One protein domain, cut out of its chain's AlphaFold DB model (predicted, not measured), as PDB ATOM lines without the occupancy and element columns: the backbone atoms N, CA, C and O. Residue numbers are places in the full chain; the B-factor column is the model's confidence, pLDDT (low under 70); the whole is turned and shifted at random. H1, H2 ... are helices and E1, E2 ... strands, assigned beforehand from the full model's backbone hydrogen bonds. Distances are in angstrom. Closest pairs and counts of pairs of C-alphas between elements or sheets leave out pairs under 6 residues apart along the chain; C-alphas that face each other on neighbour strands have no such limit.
ATOM      1  N   ILE A  79     202.725 237.857 203.485       94.69
ATOM      2  CA  ILE A  79     203.524 239.083 203.579       94.69
ATOM      3  C   ILE A  79     203.122 239.815 204.856       94.69
ATOM      4  O   ILE A  79     201.951 240.135 205.047       94.69
ATOM      5  N   THR A  80     204.086 240.070 205.735       96.81
ATOM      6  CA  THR A  80     203.898 240.906 206.926       96.81
ATOM      7  C   THR A  80     204.685 242.192 206.744       96.81
ATOM      8  O   THR A  80     205.891 242.133 206.511       96.81
ATOM      9  N   GLU A  81     204.012 243.335 206.831       96.38
ATOM     10  CA  GLU A  81     204.635 244.656 206.716       96.38
ATOM     11  C   GLU A  81     204.816 245.293 208.094       96.38
ATOM     12  O   GLU A  81     203.953 245.184 208.967       96.38
ATOM     13  N   GLN A  82     205.938 245.982 208.270       97.38
ATOM     14  CA  GLN A  82     206.211 246.801 209.436       97.38
ATOM     15  C   GLN A  82     206.991 248.050 209.035       97.38
ATOM     16  O   GLN A  82     207.905 247.986 208.217       97.38
ATOM     17  N   THR A  83     206.669 249.175 209.666       97.62
ATOM     18  CA  THR A  83     207.418 250.423 209.513       97.62
ATOM     19  C   THR A  83     208.202 250.710 210.784       97.62
ATOM     20  O   THR A  83     207.672 250.602 211.891       97.62
ATOM     21  N   TYR A  84     209.460 251.094 210.618       98.00
ATOM     22  CA  TYR A  84     210.366 251.479 211.687       98.00
ATOM     23  C   TYR A  84     210.772 252.936 211.509       98.00
ATOM     24  O   TYR A  84     211.331 253.312 210.481       98.00
ATOM     25  N   VAL A  85     210.502 253.752 212.524       97.81
ATOM     26  CA  VAL A  85     210.982 255.133 212.606       97.81
ATOM     27  C   VAL A  85     212.023 255.184 213.724       97.81
ATOM     28  O   VAL A  85     211.717 254.736 214.834       97.81
ATOM     29  N   PRO A  86     213.245 255.684 213.465       97.50
ATOM     30  CA  PRO A  86     214.250 255.854 214.503       97.50
ATOM     31  C   PRO A  86     213.724 256.664 215.685       97.50
ATOM     32  O   PRO A  86     213.159 257.737 215.510       97.50
ATOM     33  N   ALA A  87     213.966 256.176 216.903       95.81
ATOM     34  CA  ALA A  87     213.559 256.875 218.126       95.81
ATOM     35  C   ALA A  87     214.385 258.144 218.412       95.81
ATOM     36  O   ALA A  87     214.014 258.939 219.268       95.81
ATOM     37  N   ASN A  88     215.535 258.307 217.752       94.44
ATOM     38  CA  ASN A  88     216.368 259.496 217.874       94.44
ATOM     39  C   ASN A  88     215.990 260.494 216.775       94.44
ATOM     40  O   ASN A  88     216.186 260.201 215.594       94.44
ATOM     41  N   ASP A  89     215.535 261.678 217.177       94.38
ATOM     42  CA  ASP A  89     215.087 262.756 216.287       94.38
ATOM     43  C   ASP A  89     216.122 263.148 215.223       94.38
ATOM     44  O   ASP A  89     215.756 263.502 214.104       94.38
ATOM     45  N   LEU A  90     217.422 263.012 215.519       94.50
ATOM     46  CA  LEU A  90     218.489 263.283 214.547       94.50
ATOM     47  C   LEU A  90     218.413 262.371 213.313       94.50
ATOM     48  O   LEU A  90     218.882 262.756 212.243       94.50
ATOM     49  N   PHE A  91     217.827 261.180 213.446       95.25
ATOM     50  CA  PHE A  91     217.707 260.177 212.383       95.25
ATOM     51  C   PHE A  91     216.251 259.913 211.972       95.25
ATOM     52  O   PHE A  91     216.014 259.251 210.966       95.25
ATOM     53  N   ALA A  92     215.273 260.462 212.698       95.12
ATOM     54  CA  ALA A  92     213.845 260.230 212.470       95.12
ATOM     55  C   ALA A  92     213.315 260.777 211.130       95.12
ATOM     56  O   ALA A  92     212.192 260.461 210.749       95.12
ATOM     57  N   HIS A  93     214.117 261.557 210.398       95.06
ATOM     58  CA  HIS A  93     213.814 262.033 209.044       95.06
ATOM     59  C   HIS A  93     213.891 260.928 207.972       95.06
ATOM     60  O   HIS A  93     213.447 261.136 206.845       95.06
ATOM     61  N   THR A  94     214.440 259.754 208.305       97.06
ATOM     62  CA  THR A  94     214.432 258.570 207.437       97.06
ATOM     63  C   THR A  94     213.770 257.414 208.179       97.06
ATOM     64  O   THR A  94     214.172 257.075 209.291       97.06
ATOM     65  N   ARG A  95     212.776 256.774 207.563       96.94
ATOM     66  CA  ARG A  95     212.136 255.560 208.089       96.94
ATOM     67  C   ARG A  95     212.523 254.338 207.268       96.94
ATOM     68  O   ARG A  95     213.021 254.454 206.150       96.94
ATOM     69  N   CYS A  96     212.268 253.157 207.819       97.94
ATOM     70  CA  CYS A  96     212.419 251.896 207.110       97.94
ATOM     71  C   CYS A  96     211.080 251.164 207.001       97.94
ATOM     72  O   CYS A  96     210.486 250.810 208.020       97.94
ATOM     73  N   ARG A  97     210.622 250.895 205.775       97.44
ATOM     74  CA  ARG A  97     209.554 249.918 205.521       97.44
ATOM     75  C   ARG A  97     210.177 248.539 205.375       97.44
ATOM     76  O   ARG A  97     211.154 248.368 204.650       97.44
ATOM     77  N   ALA A  98     209.626 247.563 206.077       97.56
ATOM     78  CA  ALA A  98     210.119 246.202 206.106       97.56
ATOM     79  C   ALA A  98     208.996 245.229 205.760       97.56
ATOM     80  O   ALA A  98     207.901 245.311 206.314       97.56
ATOM     81  N   TRP A  99     209.297 244.264 204.899       97.94
ATOM     82  CA  TRP A  99     208.392 243.177 204.553       97.94
ATOM     83  C   TRP A  99     209.051 241.849 204.856       97.94
ATOM     84  O   TRP A  99     210.155 241.576 204.392       97.94
ATOM     85  N   ARG A 100     208.348 240.995 205.592       97.12
ATOM     86  CA  ARG A 100     208.704 239.590 205.757       97.12
ATOM     87  C   ARG A 100     207.789 238.755 204.882       97.12
ATOM     88  O   ARG A 100     206.579 238.740 205.087       97.12
ATOM     89  N   ILE A 101     208.374 238.050 203.925       95.62
ATOM     90  CA  ILE A 101     207.654 237.247 202.946       95.62
ATOM     91  C   ILE A 101     207.954 235.778 203.215       95.62
ATOM     92  O   ILE A 101     209.113 235.365 203.219       95.62
ATOM     93  N   THR A 102     206.907 234.987 203.437       95.75
ATOM     94  CA  THR A 102     206.994 233.541 203.667       95.75
ATOM     95  C   THR A 102     206.231 232.810 202.575       95.75
ATOM     96  O   THR A 102     205.003 232.897 202.513       95.75
ATOM     97  N   TRP A 103     206.946 232.079 201.722       93.50
ATOM     98  CA  TRP A 103     206.314 231.226 200.722       93.50
ATOM     99  C   TRP A 103     205.875 229.899 201.350       93.50
ATOM    100  O   TRP A 103     206.611 229.326 202.162       93.50
ATOM    101  N   PRO A 104     204.705 229.371 200.955       92.75
ATOM    102  CA  PRO A 104     204.322 228.009 201.288       92.75
ATOM    103  C   PRO A 104     205.238 227.004 200.578       92.75
ATOM    104  O   PRO A 104     205.968 227.332 199.641       92.75
ATOM    105  N   THR A 105     205.177 225.745 201.006       90.12
ATOM    106  CA  THR A 105     205.822 224.660 200.259       90.12
ATOM    107  C   THR A 105     204.966 224.324 199.043       90.12
ATOM    108  O   THR A 105     203.810 223.931 199.192       90.12
ATOM    109  N   TYR A 106     205.528 224.483 197.847       87.88
ATOM    110  CA  TYR A 106     204.867 224.087 196.605       87.88
ATOM    111  C   TYR A 106     205.172 222.618 196.272       87.88
ATOM    112  O   TYR A 106     206.299 222.171 196.505       87.88
ATOM    113  N   PRO A 107     204.212 221.860 195.710       88.12
ATOM    114  CA  PRO A 107     204.466 220.509 195.217       88.12
ATOM    115  C   PRO A 107     205.601 220.465 194.185       88.12
ATOM    116  O   PRO A 107     205.779 221.398 193.396       88.12
ATOM    117  N   VAL A 108     206.339 219.356 194.149       86.25
ATOM    118  CA  VAL A 108     207.356 219.109 193.114       86.25
ATOM    119  C   VAL A 108     206.701 219.169 191.728       86.25
ATOM    120  O   VAL A 108     205.613 218.633 191.533       86.25
ATOM    121  N   GLY A 109     207.351 219.845 190.777       84.69
ATOM    122  CA  GLY A 109     206.817 220.058 189.426       84.69
ATOM    123  C   GLY A 109     205.861 221.249 189.291       84.69
ATOM    124  O   GLY A 109     205.362 221.497 188.197       84.69
ATOM    125  N   THR A 110     205.614 222.014 190.364       87.88
ATOM    126  CA  THR A 110     204.859 223.273 190.267       87.88
ATOM    127  C   THR A 110     205.527 224.218 189.269       87.88
ATOM    128  O   THR A 110     206.717 224.512 189.388       87.88
ATOM    129  N   ASN A 111     204.750 224.732 188.313       86.00
ATOM    130  CA  ASN A 111     205.231 225.715 187.349       86.00
ATOM    131  C   ASN A 111     205.679 226.998 188.072       86.00
ATOM    132  O   ASN A 111     204.860 227.715 188.655       86.00
ATOM    133  N   ALA A 112     206.976 227.305 187.999       83.88
ATOM    134  CA  ALA A 112     207.576 228.455 188.668       83.88
ATOM    135  C   ALA A 112     206.999 229.804 188.202       83.88
ATOM    136  O   ALA A 112     206.966 230.747 188.989       83.88
ATOM    137  N   ASN A 113     206.475 229.896 186.975       83.06
ATOM    138  CA  ASN A 113     205.894 231.130 186.433       83.06
ATOM    139  C   ASN A 113     204.558 231.504 187.084       83.06
ATOM    140  O   ASN A 113     204.111 232.646 186.960       83.06
ATOM    141  N   LEU A 114     203.913 230.554 187.768       84.62
ATOM    142  CA  LEU A 114     202.685 230.783 188.527       84.62
ATOM    143  C   LEU A 114     202.964 231.233 189.967       84.62
ATOM    144  O   LEU A 114     202.067 231.777 190.609       84.62
ATOM    145  N   ILE A 115     204.184 231.033 190.477       87.69
ATOM    146  CA  ILE A 115     204.548 231.399 191.848       87.69
ATOM    147  C   ILE A 115     204.712 232.928 191.932       87.69
ATOM    148  O   ILE A 115     205.450 233.504 191.128       87.69
ATOM    149  N   PRO A 116     204.047 233.619 192.881       88.50
ATOM    150  CA  PRO A 116     204.260 235.047 193.099       88.50
ATOM    151  C   PRO A 116     205.701 235.298 193.537       88.50
ATOM    152  O   PRO A 116     206.132 234.817 194.581       88.50
ATOM    153  N   THR A 117     206.456 236.009 192.712       87.31
ATOM    154  CA  THR A 117     207.920 236.034 192.787       87.31
ATOM    155  C   THR A 117     208.488 237.435 192.603       87.31
ATOM    156  O   THR A 117     209.541 237.747 193.151       87.31
ATOM    157  N   VAL A 118     207.777 238.291 191.871       85.12
ATOM    158  CA  VAL A 118     208.197 239.647 191.534       85.12
ATOM    159  C   VAL A 118     207.631 240.624 192.548       85.12
ATOM    160  O   VAL A 118     206.414 240.771 192.656       85.12
ATOM    161  N   PHE A 119     208.514 241.286 193.282       87.00
ATOM    162  CA  PHE A 119     208.182 242.196 194.366       87.00
ATOM    163  C   PHE A 119     208.186 243.653 193.895       87.00
ATOM    164  O   PHE A 119     209.039 244.058 193.103       87.00
ATOM    165  N   SER A 120     207.237 244.451 194.388       86.12
ATOM    166  CA  SER A 120     207.243 245.910 194.254       86.12
ATOM    167  C   SER A 120     207.457 246.548 195.617       86.12
ATOM    168  O   SER A 120     206.598 246.436 196.489       86.12
ATOM    169  N   VAL A 121     208.568 247.267 195.797       84.38
ATOM    170  CA  VAL A 121     208.869 247.919 197.084       84.38
ATOM    171  C   VAL A 121     207.908 249.075 197.386       84.38
ATOM    172  O   VAL A 121     207.677 249.400 198.543       84.38
ATOM    173  N   LYS A 122     207.291 249.677 196.358       82.81
ATOM    174  CA  LYS A 122     206.334 250.784 196.528       82.81
ATOM    175  C   LYS A 122     205.074 250.329 197.270       82.81
ATOM    176  O   LYS A 122     204.608 251.017 198.178       82.81
ATOM    177  N   SER A 123     204.535 249.165 196.909       83.38
ATOM    178  CA  SER A 123     203.287 248.637 197.478       83.38
ATOM    179  C   SER A 123     203.472 247.454 198.426       83.38
ATOM    180  O   SER A 123     202.509 247.064 199.076       83.38
ATOM    181  N   GLY A 124     204.658 246.846 198.482       84.12
ATOM    182  CA  GLY A 124     204.853 245.556 199.145       84.12
ATOM    183  C   GLY A 124     204.194 244.378 198.414       84.12
ATOM    184  O   GLY A 124     204.080 243.291 198.976       84.12
ATOM    185  N   GLY A 125     203.713 244.580 197.182       85.88
ATOM    186  CA  GLY A 125     202.977 243.567 196.423       85.88
ATOM    187  C   GLY A 125     203.882 242.526 195.758       85.88
ATOM    188  O   GLY A 125     204.982 242.850 195.307       85.88
ATOM    189  N   LEU A 126     203.384 241.288 195.642       87.12
ATOM    190  CA  LEU A 126     204.005 240.199 194.879       87.12
ATOM    191  C   LEU A 126     203.139 239.793 193.694       87.12
ATOM    192  O   LEU A 126     201.954 239.511 193.851       87.12
ATOM    193  N   ASN A 127     203.769 239.664 192.531       84.25
ATOM    194  CA  ASN A 127     203.145 239.181 191.307       84.25
ATOM    195  C   ASN A 127     203.902 237.972 190.749       84.25
ATOM    196  O   ASN A 127     205.103 237.811 190.967       84.25
ATOM    197  N   SER A 128     203.202 237.106 190.022       84.81
ATOM    198  CA  SER A 128     203.822 236.015 189.263       84.81
ATOM    199  C   SER A 128     204.158 236.469 187.843       84.81
ATOM    200  O   SER A 128     203.556 237.416 187.333       84.81
ATOM    201  N   PHE A 129     205.085 235.785 187.169       80.06
ATOM    202  CA  PHE A 129     205.376 236.079 185.761       80.06
ATOM    203  C   PHE A 129     204.167 235.864 184.863       80.06
ATOM    204  O   PHE A 129     203.902 236.674 183.982       80.06
ATOM    205  N   ASN A 130     203.376 234.823 185.136       81.12
ATOM    206  CA  ASN A 130     202.142 234.593 184.405       81.12
ATOM    207  C   ASN A 130     201.162 235.762 184.560       81.12
ATOM    208  O   ASN A 130     200.541 236.158 183.582       81.12
ATOM    209  N   TYR A 131     201.029 236.339 185.758       82.19
ATOM    210  CA  TYR A 131     200.218 237.544 185.930       82.19
ATOM    211  C   TYR A 131     200.784 238.704 185.103       82.19
ATOM    212  O   TYR A 131     200.064 239.288 184.299       82.19
ATOM    213  N   LEU A 132     202.081 238.994 185.239       78.25
ATOM    214  CA  LEU A 132     202.726 240.111 184.544       78.25
ATOM    215  C   LEU A 132     202.574 240.010 183.019       78.25
ATOM    216  O   LEU A 132     202.129 240.973 182.397       78.25
ATOM    217  N   ASN A 133     202.822 238.835 182.439       76.44
ATOM    218  CA  ASN A 133     202.734 238.587 180.994       76.44
ATOM    219  C   ASN A 133     201.313 238.669 180.427       76.44
ATOM    220  O   ASN A 133     201.143 238.796 179.217       76.44
ATOM    221  N   ASN A 134     200.298 238.608 181.290       74.44
ATOM    222  CA  ASN A 134     198.890 238.732 180.923       74.44
ATOM    223  C   ASN A 134     198.290 240.092 181.325       74.44
ATOM    224  O   ASN A 134     197.078 240.288 181.249       74.44
ATOM    225  N   THR A 135     199.118 241.046 181.752       73.50
ATOM    226  CA  THR A 135     198.695 242.417 182.067       73.50
ATOM    227  C   THR A 135     199.319 243.419 181.104       73.50
ATOM    228  O   THR A 135     200.251 243.106 180.367       73.50
ATOM    229  N   ALA A 136     198.792 244.646 181.074       70.94
ATOM    230  CA  ALA A 136     199.361 245.704 180.246       70.94
ATOM    231  C   ALA A 136     200.838 245.946 180.606       70.94
ATOM    232  O   ALA A 136     201.168 246.081 181.783       70.94
ATOM    233  N   ALA A 137     201.706 246.095 179.601       63.91
ATOM    234  CA  ALA A 137     203.149 246.274 179.796       63.91
ATOM    235  C   ALA A 137     203.509 247.462 180.712       63.91
ATOM    236  O   ALA A 137     204.490 247.419 181.442       63.91
ATOM    237  N   ALA A 138     202.675 248.506 180.764       62.69
ATOM    238  CA  ALA A 138     202.851 249.611 181.712       62.69
ATOM    239  C   ALA A 138     202.912 249.160 183.189       62.69
ATOM    240  O   ALA A 138     203.546 249.827 184.005       62.69
ATOM    241  N   ASN A 139     202.292 248.025 183.525       61.59
ATOM    242  CA  ASN A 139     202.285 247.448 184.868       61.59
ATOM    243  C   ASN A 139     203.506 246.556 185.139       61.59
ATOM    244  O   ASN A 139     203.805 246.277 186.297       61.59
ATOM    245  N   THR A 140     204.226 246.121 184.099       62.50
ATOM    246  CA  THR A 140     205.404 245.253 184.231       62.50
ATOM    247  C   THR A 140     206.702 246.050 184.389       62.50
ATOM    248  O   THR A 140     207.657 245.545 184.970       62.50
ATOM    249  N   TYR A 141     206.732 247.325 183.984       60.81
ATOM    250  CA  TYR A 141     207.929 248.181 184.048       60.81
ATOM    251  C   TYR A 141     208.300 248.722 185.438       60.81
ATOM    252  O   TYR A 141     209.409 249.216 185.613       60.81
ATOM    253  N   LYS A 142     207.400 248.612 186.423       60.75
ATOM    254  CA  LYS A 142     207.638 248.994 187.835       60.75
ATOM    255  C   LYS A 142     207.918 247.788 188.735       60.75
ATOM    256  O   LYS A 142     207.740 247.819 189.957       60.75
ATOM    257  N   THR A 143     208.240 246.663 188.113       63.75
ATOM    258  CA  THR A 143     208.637 245.466 188.837       63.75
ATOM    259  C   THR A 143     210.033 245.703 189.384       63.75
ATOM    260  O   THR A 143     210.953 245.993 188.631       63.75
ATOM    261  N   ASN A 144     210.185 245.654 190.707       69.56
ATOM    262  CA  ASN A 144     211.452 246.063 191.300       69.56
ATOM    263  C   ASN A 144     212.468 244.930 191.146       69.56
ATOM    264  O   ASN A 144     213.567 245.149 190.643       69.56
ATOM    265  N   PHE A 145     212.101 243.705 191.521       82.06
ATOM    266  CA  PHE A 145     212.964 242.530 191.376       82.06
ATOM    267  C   PHE A 145     212.239 241.238 191.746       82.06
ATOM    268  O   PHE A 145     211.115 241.250 192.246       82.06
ATOM    269  N   ASN A 146     212.900 240.112 191.517       84.31
ATOM    270  CA  ASN A 146     212.413 238.776 191.786       84.31
ATOM    271  C   ASN A 146     213.103 238.146 193.003       84.31
ATOM    272  O   ASN A 146     214.323 238.187 193.129       84.31
ATOM    273  N   LEU A 147     212.297 237.545 193.881       85.38
ATOM    274  CA  LEU A 147     212.702 236.961 195.156       85.38
ATOM    275  C   LEU A 147     212.599 235.429 195.216       85.38
ATOM    276  O   LEU A 147     213.060 234.827 196.185       85.38
ATOM    277  N   TYR A 148     211.966 234.764 194.245       80.88
ATOM    278  CA  TYR A 148     211.718 233.318 194.325       80.88
ATOM    279  C   TYR A 148     212.279 232.510 193.143       80.88
ATOM    280  O   TYR A 148     212.776 231.394 193.347       80.88
ATOM    281  N   HIS A 149     212.259 233.040 191.928       78.12
ATOM    282  CA  HIS A 149     212.662 232.296 190.738       78.12
ATOM    283  C   HIS A 149     214.137 231.877 190.794       78.12
ATOM    284  O   HIS A 149     214.978 232.584 191.344       78.12
ATOM    285  N   ASN A 150     214.419 230.656 190.332       77.06
ATOM    286  CA  ASN A 150     215.755 230.052 190.278       77.06
ATOM    287  C   ASN A 150     216.601 230.123 191.559       77.06
ATOM    288  O   ASN A 150     217.805 229.907 191.496       77.06
ATOM    289  N   THR A 151     216.003 230.385 192.728       80.94
ATOM    290  CA  THR A 151     216.741 230.608 193.989       80.94
ATOM    291  C   THR A 151     217.764 231.754 193.900       80.94
ATOM    292  O   THR A 151     218.791 231.709 194.573       80.94
ATOM    293  N   LYS A 152     217.498 232.768 193.065       83.06
ATOM    294  CA  LYS A 152     218.394 233.905 192.804       83.06
ATOM    295  C   LYS A 152     217.649 235.235 192.865       83.06
ATOM    296  O   LYS A 152     216.425 235.272 192.732       83.06
ATOM    297  N   LEU A 153     218.393 236.315 193.136       84.31
ATOM    298  CA  LEU A 153     217.878 237.687 193.119       84.31
ATOM    299  C   LEU A 153     218.060 238.118 191.686       84.31
ATOM    300  O   LEU A 153     219.184 238.193 191.198       84.31
ATOM    301  N   GLU A 154     216.950 238.337 191.007       81.81
ATOM    302  CA  GLU A 154     216.962 238.658 189.590       81.81
ATOM    303  C   GLU A 154     216.270 239.999 189.395       81.81
ATOM    304  O   GLU A 154     215.267 240.320 190.038       81.81
ATOM    305  N   THR A 155     216.847 240.824 188.537       76.81
ATOM    306  CA  THR A 155     216.319 242.145 188.211       76.81
ATOM    307  C   THR A 155     215.414 242.012 186.993       76.81
ATOM    308  O   THR A 155     215.494 241.033 186.250       76.81
ATOM    309  N   ALA A 156     214.568 243.007 186.734       69.12
ATOM    310  CA  ALA A 156     213.758 243.004 185.516       69.12
ATOM    311  C   ALA A 156     214.614 242.872 184.235       69.12
ATOM    312  O   ALA A 156     214.167 242.277 183.261       69.12
ATOM    313  N   ASN A 157     215.859 243.371 184.252       67.06
ATOM    314  CA  ASN A 157     216.792 243.267 183.128       67.06
ATOM    315  C   ASN A 157     217.290 241.829 182.899       67.06
ATOM    316  O   ASN A 157     217.378 241.379 181.762       67.06
ATOM    317  N   THR A 158     217.592 241.079 183.964       71.75
ATOM    318  CA  THR A 158     218.004 239.670 183.824       71.75
ATOM    319  C   THR A 158     216.838 238.758 183.456       71.75
ATOM    320  O   THR A 158     217.070 237.660 182.971       71.75
ATOM    321  N   LEU A 159     215.605 239.225 183.664       71.88
ATOM    322  CA  LEU A 159     214.367 238.485 183.417       71.88
ATOM    323  C   LEU A 159     213.726 238.809 182.062       71.88
ATOM    324  O   LEU A 159     212.520 238.644 181.858       71.88
ATOM    325  N   TRP A 160     214.529 239.345 181.140       66.38
ATOM    326  CA  TRP A 160     214.041 239.846 179.860       66.38
ATOM    327  C   TRP A 160     213.471 238.742 178.959       66.38
ATOM    328  O   TRP A 160     212.632 238.992 178.097       66.38
ATOM    329  N   ALA A 161     213.942 237.506 179.136       68.44
ATOM    330  CA  ALA A 161     213.459 236.360 178.376       68.44
ATOM    331  C   ALA A 161     212.108 235.845 178.900       68.44
ATOM    332  O   ALA A 161     211.310 235.317 178.126       68.44
ATOM    333  N   GLU A 162     211.840 235.995 180.199       69.94
ATOM    334  CA  GLU A 162     210.615 235.528 180.849       69.94
ATOM    335  C   GLU A 162     209.454 236.525 180.738       69.94
ATOM    336  O   GLU A 162     208.293 236.125 180.869       69.94
ATOM    337  N   LEU A 163     209.740 237.811 180.520       69.75
ATOM    338  CA  LEU A 163     208.743 238.879 180.482       69.75
ATOM    339  C   LEU A 163     208.312 239.225 179.046       69.75
ATOM    340  O   LEU A 163     209.121 239.494 178.160       69.75
ATOM    341  N   THR A 164     207.000 239.293 178.802       63.66
ATOM    342  CA  THR A 164     206.454 239.782 177.527       63.66
ATOM    343  C   THR A 164     206.562 241.308 177.489       63.66
ATOM    344  O   THR A 164     205.694 242.029 177.982       63.66
ATOM    345  N   HIS A 165     207.651 241.826 176.923       58.44
ATOM    346  CA  HIS A 165     207.885 243.266 176.813       58.44
ATOM    347  C   HIS A 165     207.111 243.899 175.648       58.44
ATOM    348  O   HIS A 165     207.076 243.364 174.539       58.44
ATOM    349  N   ALA A 166     206.560 245.098 175.861       50.62
ATOM    350  CA  ALA A 166     206.138 245.960 174.760       50.62
ATOM    351  C   ALA A 166     207.320 246.850 174.350       50.62
ATOM    352  O   ALA A 166     207.652 247.811 175.046       50.62
ATOM    353  N   PHE A 167     207.964 246.541 173.221       43.56
ATOM    354  CA  PHE A 167     208.981 247.417 172.633       43.56
ATOM    355  C   PHE A 167     208.458 248.871 172.589       43.56
ATOM    356  O   PHE A 167     207.315 249.083 172.181       43.56
ATOM    357  N   ASN A 168     209.287 249.828 173.049       48.53
ATOM    358  CA  ASN A 168     209.098 251.303 173.133       48.53
ATOM    359  C   ASN A 168     209.017 251.946 174.540       48.53
ATOM    360  O   ASN A 168     208.814 253.155 174.630       48.53
ATOM    361  N   ALA A 169     209.224 251.208 175.639       50.81
ATOM    362  CA  ALA A 169     209.191 251.782 177.000       50.81
ATOM    363  C   ALA A 169     210.433 251.497 177.873       50.81
ATOM    364  O   ALA A 169     210.416 251.796 179.064       50.81
ATOM    365  N   GLY A 170     211.520 250.971 177.295       52.62
ATOM    366  CA  GLY A 170     212.729 250.589 178.044       52.62
ATOM    367  C   GLY A 170     213.357 251.724 178.867       52.62
ATOM    368  O   GLY A 170     213.904 251.472 179.932       52.62
ATOM    369  N   SER A 171     213.194 252.984 178.445       55.62
ATOM    370  CA  SER A 171     213.667 254.165 179.187       55.62
ATOM    371  C   SER A 171     212.858 254.504 180.446       55.62
ATOM    372  O   SER A 171     213.209 255.443 181.149       55.62
ATOM    373  N   LYS A 172     211.769 253.778 180.732       61.22
ATOM    374  CA  LYS A 172     210.893 253.993 181.900       61.22
ATOM    375  C   LYS A 172     210.944 252.843 182.912       61.22
ATOM    376  O   LYS A 172     210.098 252.788 183.800       61.22
ATOM    377  N   MET A 173     211.871 251.900 182.744       65.81
ATOM    378  CA  MET A 173     211.996 250.740 183.627       65.81
ATOM    379  C   MET A 173     212.854 251.057 184.840       65.81
ATOM    380  O   MET A 173     214.033 251.367 184.693       65.81
ATOM    381  N   GLU A 174     212.293 250.904 186.037       75.75
ATOM    382  CA  GLU A 174     213.092 250.928 187.263       75.75
ATOM    383  C   GLU A 174     214.199 249.871 187.155       75.75
ATOM    384  O   GLU A 174     213.955 248.718 186.793       75.75
ATOM    385  N   THR A 175     215.441 250.279 187.412       79.06
ATOM    386  CA  THR A 175     216.588 249.373 187.361       79.06
ATOM    387  C   THR A 175     217.078 249.112 188.770       79.06
ATOM    388  O   THR A 175     217.568 250.017 189.444       79.06
ATOM    389  N   THR A 176     216.965 247.859 189.201       84.75
ATOM    390  CA  THR A 176     217.500 247.414 190.486       84.75
ATOM    391  C   THR A 176     218.900 246.856 190.306       84.75
ATOM    392  O   THR A 176     219.160 246.110 189.365       84.75
ATOM    393  N   TYR A 177     219.779 247.174 191.245       86.56
ATOM    394  CA  TYR A 177     221.098 246.577 191.391       86.56
ATOM    395  C   TYR A 177     221.204 245.915 192.757       86.56
ATOM    396  O   TYR A 177     220.587 246.379 193.715       86.56
ATOM    397  N   PHE A 178     222.030 244.875 192.853       87.94
ATOM    398  CA  PHE A 178     222.274 244.151 194.096       87.94
ATOM    399  C   PHE A 178     223.759 244.039 194.395       87.94
ATOM    400  O   PHE A 178     224.544 243.725 193.505       87.94
ATOM    401  N   ASN A 179     224.105 244.191 195.670       88.31
ATOM    402  CA  ASN A 179     225.445 243.956 196.186       88.31
ATOM    403  C   ASN A 179     225.345 243.013 197.376       88.31
ATOM    404  O   ASN A 179     224.700 243.324 198.375       88.31
ATOM    405  N   LYS A 180     225.979 241.842 197.282       89.00
ATOM    406  CA  LYS A 180     226.108 240.957 198.440       89.00
ATOM    407  C   LYS A 180     227.026 241.621 199.458       89.00
ATOM    408  O   LYS A 180     228.155 241.973 199.124       89.00
ATOM    409  N   THR A 181     226.572 241.712 200.701       88.81
ATOM    410  CA  THR A 181     227.343 242.343 201.769       88.81
ATOM    411  C   THR A 181     227.867 241.327 202.784       88.81
ATOM    412  O   THR A 181     227.334 240.230 202.954       88.81
ATOM    413  N   LYS A 182     228.936 241.715 203.487       91.31
ATOM    414  CA  LYS A 182     229.486 241.010 204.655       91.31
ATOM    415  C   LYS A 182     228.812 241.406 205.973       91.31
ATOM    416  O   LYS A 182     229.186 240.892 207.027       91.31
ATOM    417  N   HIS A 183     227.894 242.372 205.944       93.31
ATOM    418  CA  HIS A 183     227.202 242.831 207.140       93.31
ATOM    419  C   HIS A 183     226.323 241.726 207.734       93.31
ATOM    420  O   HIS A 183     225.725 240.925 207.025       93.31
ATOM    421  N   SER A 184     226.272 241.675 209.065       95.44
ATOM    422  CA  SER A 184     225.510 240.662 209.798       95.44
ATOM    423  C   SER A 184     224.029 241.023 209.902       95.44
ATOM    424  O   SER A 184     223.658 242.194 209.819       95.44
ATOM    425  N   ALA A 185     223.186 240.035 210.212       95.38
ATOM    426  CA  ALA A 185     221.774 240.265 210.517       95.38
ATOM    427  C   ALA A 185     221.555 241.295 211.640       95.38
ATOM    428  O   ALA A 185     220.674 242.138 211.526       95.38
ATOM    429  N   ALA A 186     222.385 241.271 212.688       96.75
ATOM    430  CA  ALA A 186     222.308 242.234 213.788       96.75
ATOM    431  C   ALA A 186     222.677 243.662 213.341       96.75
ATOM    432  O   ALA A 186     222.075 244.643 213.784       96.75
ATOM    433  N   SER A 187     223.649 243.786 212.428       96.56
ATOM    434  CA  SER A 187     224.005 245.072 211.819       96.56
ATOM    435  C   SER A 187     222.829 245.629 211.021       96.56
ATOM    436  O   SER A 187     222.442 246.772 211.237       96.56
ATOM    437  N   VAL A 188     222.215 244.803 210.171       96.38
ATOM    438  CA  VAL A 188     221.045 245.203 209.378       96.38
ATOM    439  C   VAL A 188     219.866 245.579 210.270       96.38
ATOM    440  O   VAL A 188     219.241 246.605 210.037       96.38
ATOM    441  N   GLU A 189     219.591 244.818 211.330       97.00
ATOM    442  CA  GLU A 189     218.530 245.150 212.287       97.00
ATOM    443  C   GLU A 189     218.748 246.528 212.934       97.00
ATOM    444  O   GLU A 189     217.798 247.297 213.101       97.00
ATOM    445  N   THR A 190     220.003 246.872 213.238       97.38
ATOM    446  CA  THR A 190     220.367 248.200 213.756       97.38
ATOM    447  C   THR A 190     220.059 249.299 212.739       97.38
ATOM    448  O   THR A 190     219.556 250.359 213.113       97.38
ATOM    449  N   TRP A 191     220.323 249.058 211.453       97.69
ATOM    450  CA  TRP A 191     220.005 250.018 210.396       97.69
ATOM    451  C   TRP A 191     218.496 250.174 210.244       97.69
ATOM    452  O   TRP A 191     217.993 251.285 210.331       97.69
ATOM    453  N   VAL A 192     217.765 249.062 210.133       97.75
ATOM    454  CA  VAL A 192     216.302 249.043 209.990       97.75
ATOM    455  C   VAL A 192     215.621 249.830 211.110       97.75
ATOM    456  O   VAL A 192     214.746 250.646 210.842       97.75
ATOM    457  N   LYS A 193     216.020 249.601 212.366       97.69
ATOM    458  CA  LYS A 193     215.332 250.178 213.529       97.69
ATOM    459  C   LYS A 193     215.824 251.566 213.921       97.69
ATOM    460  O   LYS A 193     215.058 252.331 214.498       97.69
ATOM    461  N   GLY A 194     217.101 251.864 213.690       97.00
ATOM    462  CA  GLY A 194     217.739 253.043 214.274       97.00
ATOM    463  C   GLY A 194     218.411 253.977 213.283       97.00
ATOM    464  O   GLY A 194     218.542 255.155 213.595       97.00
ATOM    465  N   ARG A 195     218.877 253.471 212.136       97.25
ATOM    466  CA  ARG A 195     219.708 254.224 211.185       97.25
ATOM    467  C   ARG A 195     219.454 253.799 209.719       97.25
ATOM    468  O   ARG A 195     220.373 253.256 209.094       97.25
ATOM    469  N   PRO A 196     218.234 253.955 209.160       97.50
ATOM    470  CA  PRO A 196     217.915 253.428 207.830       97.50
ATOM    471  C   PRO A 196     218.763 254.041 206.710       97.50
ATOM    472  O   PRO A 196     219.024 253.392 205.700       97.50
ATOM    473  N   GLU A 197     219.269 255.258 206.899       96.00
ATOM    474  CA  GLU A 197     220.142 255.936 205.943       96.00
ATOM    475  C   GLU A 197     221.466 255.190 205.698       96.00
ATOM    476  O   GLU A 197     222.119 255.389 204.670       96.00
ATOM    477  N   LEU A 198     221.848 254.278 206.600       96.75
ATOM    478  CA  LEU A 198     223.032 253.442 206.429       96.75
ATOM    479  C   LEU A 198     222.928 252.493 205.230       96.75
ATOM    480  O   LEU A 198     223.968 252.154 204.673       96.75
ATOM    481  N   PHE A 199     221.725 252.118 204.775       96.62
ATOM    482  CA  PHE A 199     221.585 251.332 203.542       96.62
ATOM    483  C   PHE A 199     222.207 252.050 202.340       96.62
ATOM    484  O   PHE A 199     222.945 251.433 201.574       96.62
ATOM    485  N   LYS A 200     221.972 253.363 202.213       95.25
ATOM    486  CA  LYS A 200     222.578 254.188 201.162       95.25
ATOM    487  C   LYS A 200     224.087 254.312 201.350       95.25
ATOM    488  O   LYS A 200     224.838 254.052 200.417       95.25
ATOM    489  N   ILE A 201     224.529 254.668 202.558       94.81
ATOM    490  CA  ILE A 201     225.954 254.891 202.851       94.81
ATOM    491  C   ILE A 201     226.775 253.634 202.546       94.81
ATOM    492  O   ILE A 201     227.803 253.714 201.876       94.81
ATOM    493  N   TYR A 202     226.322 252.463 203.003       94.50
ATOM    494  CA  TYR A 202     227.038 251.216 202.740       94.50
ATOM    495  C   TYR A 202     226.944 250.791 201.278       94.50
ATOM    496  O   TYR A 202     227.948 250.334 200.741       94.50
ATOM    497  N   TRP A 203     225.807 251.007 200.608       92.06
ATOM    498  CA  TRP A 203     225.715 250.775 199.165       92.06
ATOM    499  C   TRP A 203     226.767 251.580 198.389       92.06
ATOM    500  O   TRP A 203     227.458 251.033 197.537       92.06
ATOM    501  N   GLU A 204     226.898 252.875 198.687       90.94
ATOM    502  CA  GLU A 204     227.825 253.784 198.000       90.94
ATOM    503  C   GLU A 204     229.300 253.494 198.331       90.94
ATOM    504  O   GLU A 204     230.181 253.765 197.517       90.94
ATOM    505  N   HIS A 205     229.579 252.941 199.515       88.31
ATOM    506  CA  HIS A 205     230.936 252.633 199.976       88.31
ATOM    507  C   HIS A 205     231.421 251.227 199.587       88.31
ATOM    508  O   HIS A 205     232.632 250.993 199.523       88.31
ATOM    509  N   GLU A 206     230.520 250.268 199.360       82.50
ATOM    510  CA  GLU A 206     230.887 248.928 198.907       82.50
ATOM    511  C   GLU A 206     231.319 248.987 197.429       82.50
ATOM    512  O   GLU A 206     230.505 249.013 196.511       82.50
ATOM    513  N   ALA A 207     232.638 249.040 197.206       55.34
ATOM    514  CA  ALA A 207     233.303 249.206 195.908       55.34
ATOM    515  C   ALA A 207     233.206 247.966 194.995       55.34
ATOM    516  O   ALA A 207     234.221 247.393 194.594       55.34
ATOM    517  N   ILE A 208     231.991 247.516 194.690       57.56
ATOM    518  CA  ILE A 208     231.762 246.277 193.952       57.56
ATOM    519  C   ILE A 208     231.057 246.563 192.624       57.56
ATOM    520  O   ILE A 208     230.186 247.425 192.518       57.56
ATOM    521  N   SER A 209     231.482 245.817 191.599       58.03
ATOM    522  CA  SER A 209     230.861 245.793 190.280       58.03
ATOM    523  C   SER A 209     229.345 245.581 190.411       58.03
ATOM    524  O   SER A 209     228.935 244.577 191.005       58.03
ATOM    525  N   PRO A 210     228.509 246.444 189.801       54.88
ATOM    526  CA  PRO A 210     227.050 246.291 189.776       54.88
ATOM    527  C   PRO A 210     226.581 245.000 189.071       54.88
ATOM    528  O   PRO A 210     225.385 244.732 189.000       54.88
ATOM    529  N   PHE A 211     227.527 244.203 188.559       54.75
ATOM    530  CA  PHE A 211     227.340 242.913 187.904       54.75
ATOM    531  C   PHE A 211     227.969 241.761 188.689       54.75
ATOM    532  O   PHE A 211     228.437 240.793 188.090       54.75
ATOM    533  N   THR A 212     228.051 241.859 190.017       55.47
ATOM    534  CA  THR A 212     228.453 240.692 190.807       55.47
ATOM    535  C   THR A 212     227.451 239.593 190.524       55.47
ATOM    536  O   THR A 212     226.263 239.765 190.785       55.47
ATOM    537  N   GLU A 213     227.919 238.496 189.940       57.28
ATOM    538  CA  GLU A 213     227.073 237.351 189.658       57.28
ATOM    539  C   GLU A 213     226.419 236.921 190.972       57.28
ATOM    540  O   GLU A 213     227.091 236.512 191.927       57.28
ATOM    541  N   ILE A 214     225.101 237.100 191.059       63.91
ATOM    542  CA  ILE A 214     224.369 236.728 192.258       63.91
ATOM    543  C   ILE A 214     224.282 235.207 192.240       63.91
ATOM    544  O   ILE A 214     223.461 234.608 191.542       63.91
ATOM    545  N   ALA A 215     225.191 234.580 192.984       62.28
ATOM    546  CA  ALA A 215     225.141 233.156 193.264       62.28
ATOM    547  C   ALA A 215     223.792 232.782 193.912       62.28
ATOM    548  O   ALA A 215     223.083 233.636 194.450       62.28
ATOM    549  N   ASN A 216     223.442 231.495 193.867       78.81
ATOM    550  CA  ASN A 216     222.226 230.977 194.502       78.81
ATOM    551  C   ASN A 216     222.158 231.378 195.984       78.81
ATOM    552  O   ASN A 216     223.146 231.215 196.704       78.81
ATOM    553  N   TYR A 217     220.980 231.809 196.436       82.31
ATOM    554  CA  TYR A 217     220.721 232.205 197.819       82.31
ATOM    555  C   TYR A 217     221.162 231.163 198.832       82.31
ATOM    556  O   TYR A 217     220.818 229.985 198.708       82.31
ATOM    557  N   GLN A 218     221.795 231.620 199.905       88.25
ATOM    558  CA  GLN A 218     221.988 230.846 201.123       88.25
ATOM    559  C   GLN A 218     221.294 231.514 202.315       88.25
ATOM    560  O   GLN A 218     221.265 232.743 202.412       88.25
ATOM    561  N   PRO A 219     220.748 230.727 203.261       91.62
ATOM    562  CA  PRO A 219     220.256 231.266 204.522       91.62
ATOM    563  C   PRO A 219     221.319 232.120 205.225       91.62
ATOM    564  O   PRO A 219     222.478 231.729 205.335       91.62
ATOM    565  N   GLY A 220     220.907 233.275 205.734       90.31
ATOM    566  CA  GLY A 220     221.766 234.242 206.411       90.31
ATOM    567  C   GLY A 220     222.429 235.262 205.488       90.31
ATOM    568  O   GLY A 220     222.955 236.251 205.996       90.31
ATOM    569  N   GLU A 221     222.380 235.076 204.167       92.38
ATOM    570  CA  GLU A 221     222.933 236.051 203.228       92.38
ATOM    571  C   GLU A 221     222.115 237.337 203.194       92.38
ATOM    572  O   GLU A 221     220.885 237.336 203.314       92.38
ATOM    573  N   ILE A 222     222.838 238.442 203.029       93.31
ATOM    574  CA  ILE A 222     222.285 239.784 202.956       93.31
ATOM    575  C   ILE A 222     222.801 240.436 201.680       93.31
ATOM    576  O   ILE A 222     223.992 240.378 201.359       93.31
ATOM    577  N   TYR A 223     221.887 241.085 200.978       92.94
ATOM    578  CA  TYR A 223     222.152 241.856 199.782       92.94
ATOM    579  C   TYR A 223     221.661 243.274 200.014       92.94
ATOM    580  O   TYR A 223     220.519 243.470 200.413       92.94
ATOM    581  N   LEU A 224     222.503 244.264 199.770       93.75
ATOM    582  CA  LEU A 224     222.046 245.633 199.599       93.75
ATOM    583  C   LEU A 224     221.405 245.751 198.216       93.75
ATOM    584  O   LEU A 224     221.765 244.998 197.304       93.75
ATOM    585  N   PHE A 225     220.476 246.686 198.051       92.12
ATOM    586  CA  PHE A 225     219.963 247.047 196.735       92.12
ATOM    587  C   PHE A 225     219.871 248.557 196.544       92.12
ATOM    588  O   PHE A 225     219.648 249.303 197.502       92.12
ATOM    589  N   ARG A 226     219.986 248.976 195.282       91.38
ATOM    590  CA  ARG A 226     219.656 250.320 194.798       91.38
ATOM    591  C   ARG A 226     218.656 250.200 193.663       91.38
ATOM    592  O   ARG A 226     218.890 249.433 192.733       91.38
ATOM    593  N   ILE A 227     217.585 250.979 193.727       88.75
ATOM    594  CA  ILE A 227     216.610 251.125 192.647       88.75
ATOM    595  C   ILE A 227     216.816 252.504 192.038       88.75
ATOM    596  O   ILE A 227     216.712 253.512 192.738       88.75
ATOM    597  N   ILE A 228     217.123 252.525 190.745       85.81
ATOM    598  CA  ILE A 228     217.236 253.740 189.943       85.81
ATOM    599  C   ILE A 228     215.948 253.880 189.140       85.81
ATOM    600  O   ILE A 228     215.635 253.024 188.305       85.81
ATOM    601  N   ASP A 229     215.211 254.957 189.390       77.88
ATOM    602  CA  ASP A 229     214.142 255.412 188.507       77.88
ATOM    603  C   ASP A 229     214.781 256.348 187.469       77.88
ATOM    604  O   ASP A 229     215.453 257.313 187.824       77.88
ATOM    605  N   HIS A 230     214.619 256.065 186.173       71.00
ATOM    606  CA  HIS A 230     215.171 256.922 185.108       71.00
ATOM    607  C   HIS A 230     214.471 258.289 185.022       71.00
ATOM    608  O   HIS A 230     214.835 259.122 184.190       71.00
ATOM    609  N   ASN A 231     213.468 258.540 185.868       72.44
ATOM    610  CA  ASN A 231     212.947 259.874 186.113       72.44
ATOM    611  C   ASN A 231     213.903 260.693 187.002       72.44
ATOM    612  O   ASN A 231     214.039 260.427 188.193       72.44
ATOM    613  N   THR A 232     214.477 261.766 186.449       65.94
ATOM    614  CA  THR A 232     215.408 262.679 187.141       65.94
ATOM    615  C   THR A 232     214.839 263.359 188.389       65.94
ATOM    616  O   THR A 232     215.592 263.949 189.158       65.94
ATOM    617  N   GLU A 233     213.521 263.321 188.583       77.06
ATOM    618  CA  GLU A 233     212.840 263.917 189.736       77.06
ATOM    619  C   GLU A 233     212.717 262.960 190.930       77.06
ATOM    620  O   GLU A 233     212.426 263.403 192.039       77.06
ATOM    621  N   THR A 234     212.919 261.654 190.727       77.31
ATOM    622  CA  THR A 234     212.783 260.656 191.796       77.31
ATOM    623  C   THR A 234     214.171 260.238 192.276       77.31
ATOM    624  O   THR A 234     214.953 259.727 191.475       77.31
ATOM    625  N   PRO A 235     214.521 260.458 193.556       85.94
ATOM    626  CA  PRO A 235     215.810 260.023 194.068       85.94
ATOM    627  C   PRO A 235     215.893 258.496 194.070       85.94
ATOM    628  O   PRO A 235     214.896 257.806 194.298       85.94
ATOM    629  N   ASP A 236     217.105 257.980 193.879       90.19
ATOM    630  CA  ASP A 236     217.357 256.550 194.011       90.19
ATOM    631  C   ASP A 236     216.929 256.041 195.385       90.19
ATOM    632  O   ASP A 236     217.140 256.695 196.414       90.19
ATOM    633  N   GLN A 237     216.388 254.830 195.400       92.19
ATOM    634  CA  GLN A 237     215.952 254.174 196.623       92.19
ATOM    635  C   GLN A 237     216.952 253.101 197.032       92.19
ATOM    636  O   GLN A 237     217.503 252.399 196.185       92.19
ATOM    637  N   TYR A 238     217.161 252.955 198.337       95.12
ATOM    638  CA  TYR A 238     218.163 252.055 198.898       95.12
ATOM    639  C   TYR A 238     217.542 251.142 199.941       95.12
ATOM    640  O   TYR A 238     216.613 251.523 200.659       95.12
ATOM    641  N   GLY A 239     218.085 249.940 200.056       96.00
ATOM    642  CA  GLY A 239     217.575 248.977 201.008       96.00
ATOM    643  C   GLY A 239     218.424 247.730 201.130       96.00
ATOM    644  O   GLY A 239     219.569 247.677 200.675       96.00
ATOM    645  N   GLY A 240     217.847 246.721 201.769       95.19
ATOM    646  CA  GLY A 240     218.479 245.425 201.947       95.19
ATOM    647  C   GLY A 240     217.496 244.275 201.816       95.19
ATOM    648  O   GLY A 240     216.305 244.417 202.070       95.19
ATOM    649  N   ILE A 241     218.013 243.118 201.438       95.44
ATOM    650  CA  ILE A 241     217.299 241.853 201.365       95.44
ATOM    651  C   ILE A 241     218.072 240.852 202.199       95.44
ATOM    652  O   ILE A 241     219.273 240.678 202.008       95.44
ATOM    653  N   ARG A 242     217.383 240.176 203.112       95.81
ATOM    654  CA  ARG A 242     217.941 239.100 203.924       95.81
ATOM    655  C   ARG A 242     217.255 237.791 203.578       95.81
ATOM    656  O   ARG A 242     216.036 237.661 203.704       95.81
ATOM    657  N   ILE A 243     218.051 236.789 203.229       95.25
ATOM    658  CA  ILE A 243     217.581 235.415 203.075       95.25
ATOM    659  C   ILE A 243     217.501 234.796 204.472       95.25
ATOM    660  O   ILE A 243     218.518 234.521 205.102       95.25
ATOM    661  N   VAL A 244     216.297 234.608 205.007       95.94
ATOM    662  CA  VAL A 244     216.111 234.089 206.374       95.94
ATOM    663  C   VAL A 244     216.126 232.563 206.385       95.94
ATOM    664  O   VAL A 244     216.769 231.961 207.240       95.94
ATOM    665  N   SER A 245     215.423 231.934 205.445       94.06
ATOM    666  CA  SER A 245     215.376 230.478 205.297       94.06
ATOM    667  C   SER A 245     215.076 230.094 203.851       94.06
ATOM    668  O   SER A 245     214.396 230.832 203.139       94.06
ATOM    669  N   MET A 246     215.551 228.920 203.430       89.75
ATOM    670  CA  MET A 246     215.217 228.313 202.135       89.75
ATOM    671  C   MET A 246     214.120 227.244 202.247       89.75
ATOM    672  O   MET A 246     213.565 226.833 201.227       89.75
ATOM    673  N   THR A 247     213.771 226.789 203.457       88.94
ATOM    674  CA  THR A 247     212.722 225.778 203.688       88.94
ATOM    675  C   THR A 247     212.074 225.954 205.077       88.94
ATOM    676  O   THR A 247     212.713 225.638 206.079       88.94
ATOM    677  N   PRO A 248     210.824 226.463 205.171       89.69
ATOM    678  CA  PRO A 248     210.108 227.166 204.102       89.69
ATOM    679  C   PRO A 248     210.896 228.403 203.655       89.69
ATOM    680  O   PRO A 248     211.733 228.913 204.404       89.69
ATOM    681  N   ARG A 249     210.660 228.886 202.431       91.56
ATOM    682  CA  ARG A 249     211.383 230.066 201.952       91.56
ATOM    683  C   ARG A 249     210.875 231.315 202.658       91.56
ATOM    684  O   ARG A 249     209.693 231.638 202.566       91.56
ATOM    685  N   ILE A 250     211.786 232.013 203.326       95.62
ATOM    686  CA  ILE A 250     211.513 233.252 204.046       95.62
ATOM    687  C   ILE A 250     212.554 234.287 203.643       95.62
ATOM    688  O   ILE A 250     213.755 234.051 203.796       95.62
ATOM    689  N   ILE A 251     212.083 235.432 203.164       95.69
ATOM    690  CA  ILE A 251     212.918 236.571 202.786       95.69
ATOM    691  C   ILE A 251     212.391 237.811 203.494       95.69
ATOM    692  O   ILE A 251     211.180 238.015 203.592       95.69
ATOM    693  N   GLU A 252     213.305 238.632 203.991       97.12
ATOM    694  CA  GLU A 252     212.996 239.962 204.498       97.12
ATOM    695  C   GLU A 252     213.530 241.007 203.526       97.12
ATOM    696  O   GLU A 252     214.660 240.895 203.057       97.12
ATOM    697  N   VAL A 253     212.713 242.006 203.218       96.81
ATOM    698  CA  VAL A 253     213.065 243.148 202.373       96.81
ATOM    699  C   VAL A 253     212.922 244.405 203.213       96.81
ATOM    700  O   VAL A 253     211.921 244.570 203.903       96.81
ATOM    701  N   TYR A 254     213.902 245.294 203.142       97.56
ATOM    702  CA  TYR A 254     213.943 246.553 203.872       97.56
ATOM    703  C   TYR A 254     214.162 247.688 202.880       97.56
ATOM    704  O   TYR A 254     215.067 247.602 202.055       97.56
ATOM    705  N   LEU A 255     213.365 248.745 202.969       96.94
ATOM    706  CA  LEU A 255     213.464 249.945 202.146       96.94
ATOM    707  C   LEU A 255     213.652 251.151 203.059       96.94
ATOM    708  O   LEU A 255     212.819 251.386 203.934       96.94
ATOM    709  N   ALA A 256     214.729 251.906 202.858       96.81
ATOM    710  CA  ALA A 256     214.907 253.208 203.485       96.81
ATOM    711  C   ALA A 256     214.232 254.284 202.629       96.81
ATOM    712  O   ALA A 256     214.480 254.376 201.426       96.81
ATOM    713  N   GLU A 257     213.392 255.104 203.251       94.31
ATOM    714  CA  GLU A 257     212.679 256.188 202.578       94.31
ATOM    715  C   GLU A 257     212.539 257.412 203.496       94.31
ATOM    716  O   GLU A 257     212.607 257.272 204.725       94.31
ATOM    717  N   PRO A 258     212.354 258.617 202.926       94.31
ATOM    718  CA  PRO A 258     212.039 259.802 203.711       94.31
ATOM    719  C   PRO A 258     210.835 259.568 204.631       94.31
ATOM    720  O   PRO A 258     209.849 258.933 204.249       94.31
ATOM    721  N   ASN A 259     210.931 260.077 205.855       93.50
ATOM    722  CA  ASN A 259     209.824 260.122 206.797       93.50
ATOM    723  C   ASN A 259     209.246 261.540 206.799       93.50
ATOM    724  O   ASN A 259     209.727 262.401 207.536       93.50
TER     725      ASN A 259
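AT A GLANCE: This is residues 79 to 259 of the 260 residues of an uncharacterized protein of Fibrisoma montanum (UniProt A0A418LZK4). A twisted sheet of six antiparallel strands has two short helices, H2 and H3, over one face; toward the other face lie the small hairpin E3 and E4 and much of the long unnamed stretch 134 to 174, with H1 far out. Residues 206 to 221 loop round the edge strand E5. The 181 printed residues hold, in order, E1 E2 E3 E4 H1 E5 H2 H3 E6 E7 E8; the large sheet's order is E1 E2 E8 E7 E6 E5. The class is mixed, helices and strands, with 78 residues, under half, in named elements. The whole is compact, with a radius of gyration of the C-alphas of 16.1 A and spans of 46 by 40 by 29 A.

IN THESE COORDINATES: E1, residues 79 to 84, begins with C-alpha 79 at (203.524, 239.083, 203.579) and is 16.3 A long. E2, residues 94 to 102, measures 26.4 A. E3 is residues 118 to 120, E4 125 to 127 and H1 129 to 133. E5, residues 175 to 181, is 19.3 A long. H2, residues 185 to 194, measures 13.9 A, and H3, residues 198 to 205, 10.2 A. E6 is residues 222 to 228, 19.7 A; E7 is 237 to 246, 26.5 A. E8, residues 249 to 258, is 29.8 A long and ends with C-alpha 258 at (212.039, 259.802, 203.711).

HOW THE PARTS SIT: E6, E7 and E8 form a meander, each strand the antiparallel neighbour of the one before. N 223 and O 241 of E6 and E7 are 2.8 A apart, N 252 and O 242 of E8 and E7 2.9 A. E2 pairs with E8 through N 99 and O 253, 2.8 A, and with E1 through N 82 and O 98, 2.9 A. At the other edge, N 177 of E5 and O 226 of E6 are 2.8 A apart. H2 and H3 are on the same face, making two layers, helices on one face of a sheet. H2, at a height over the sheet of 8.7 A, comes closest to E2 at the C-alphas of Cys 96 and Val 192, 5.6 A. H3, at 8.5 A, runs across the strands, 83 degrees to E6 on the local plane; its closest C-alphas to E7 are those of Phe 199 and Gly 239, 5.3 A. H2 and H3 are close but not clearly touching, with the C-alphas of Trp 191 and Leu 198 6.1 A apart. In the hairpin E3 and E4, N 118 and O 127 are 2.9 A apart; residues 118 to 119 of E3 also pair with 145 to 146, antiparallel. H1 is not on the large sheet. In H1, H2 and H3 every O i to N i+4 pair is within hydrogen-bond range.

THE WHOLE: The two C-alphas farthest apart, those of Leu 90 and Gly 109, are 51.3 A apart. The printed part has no cut. The links E2 to E3, H1 to E5 and H3 to E6 are long. Mean pLDDT of the printed part is 84.0; 34 residues are under 70, namely 137 to 144, 156 to 157, 160 to 173, 207 to 215 and 232.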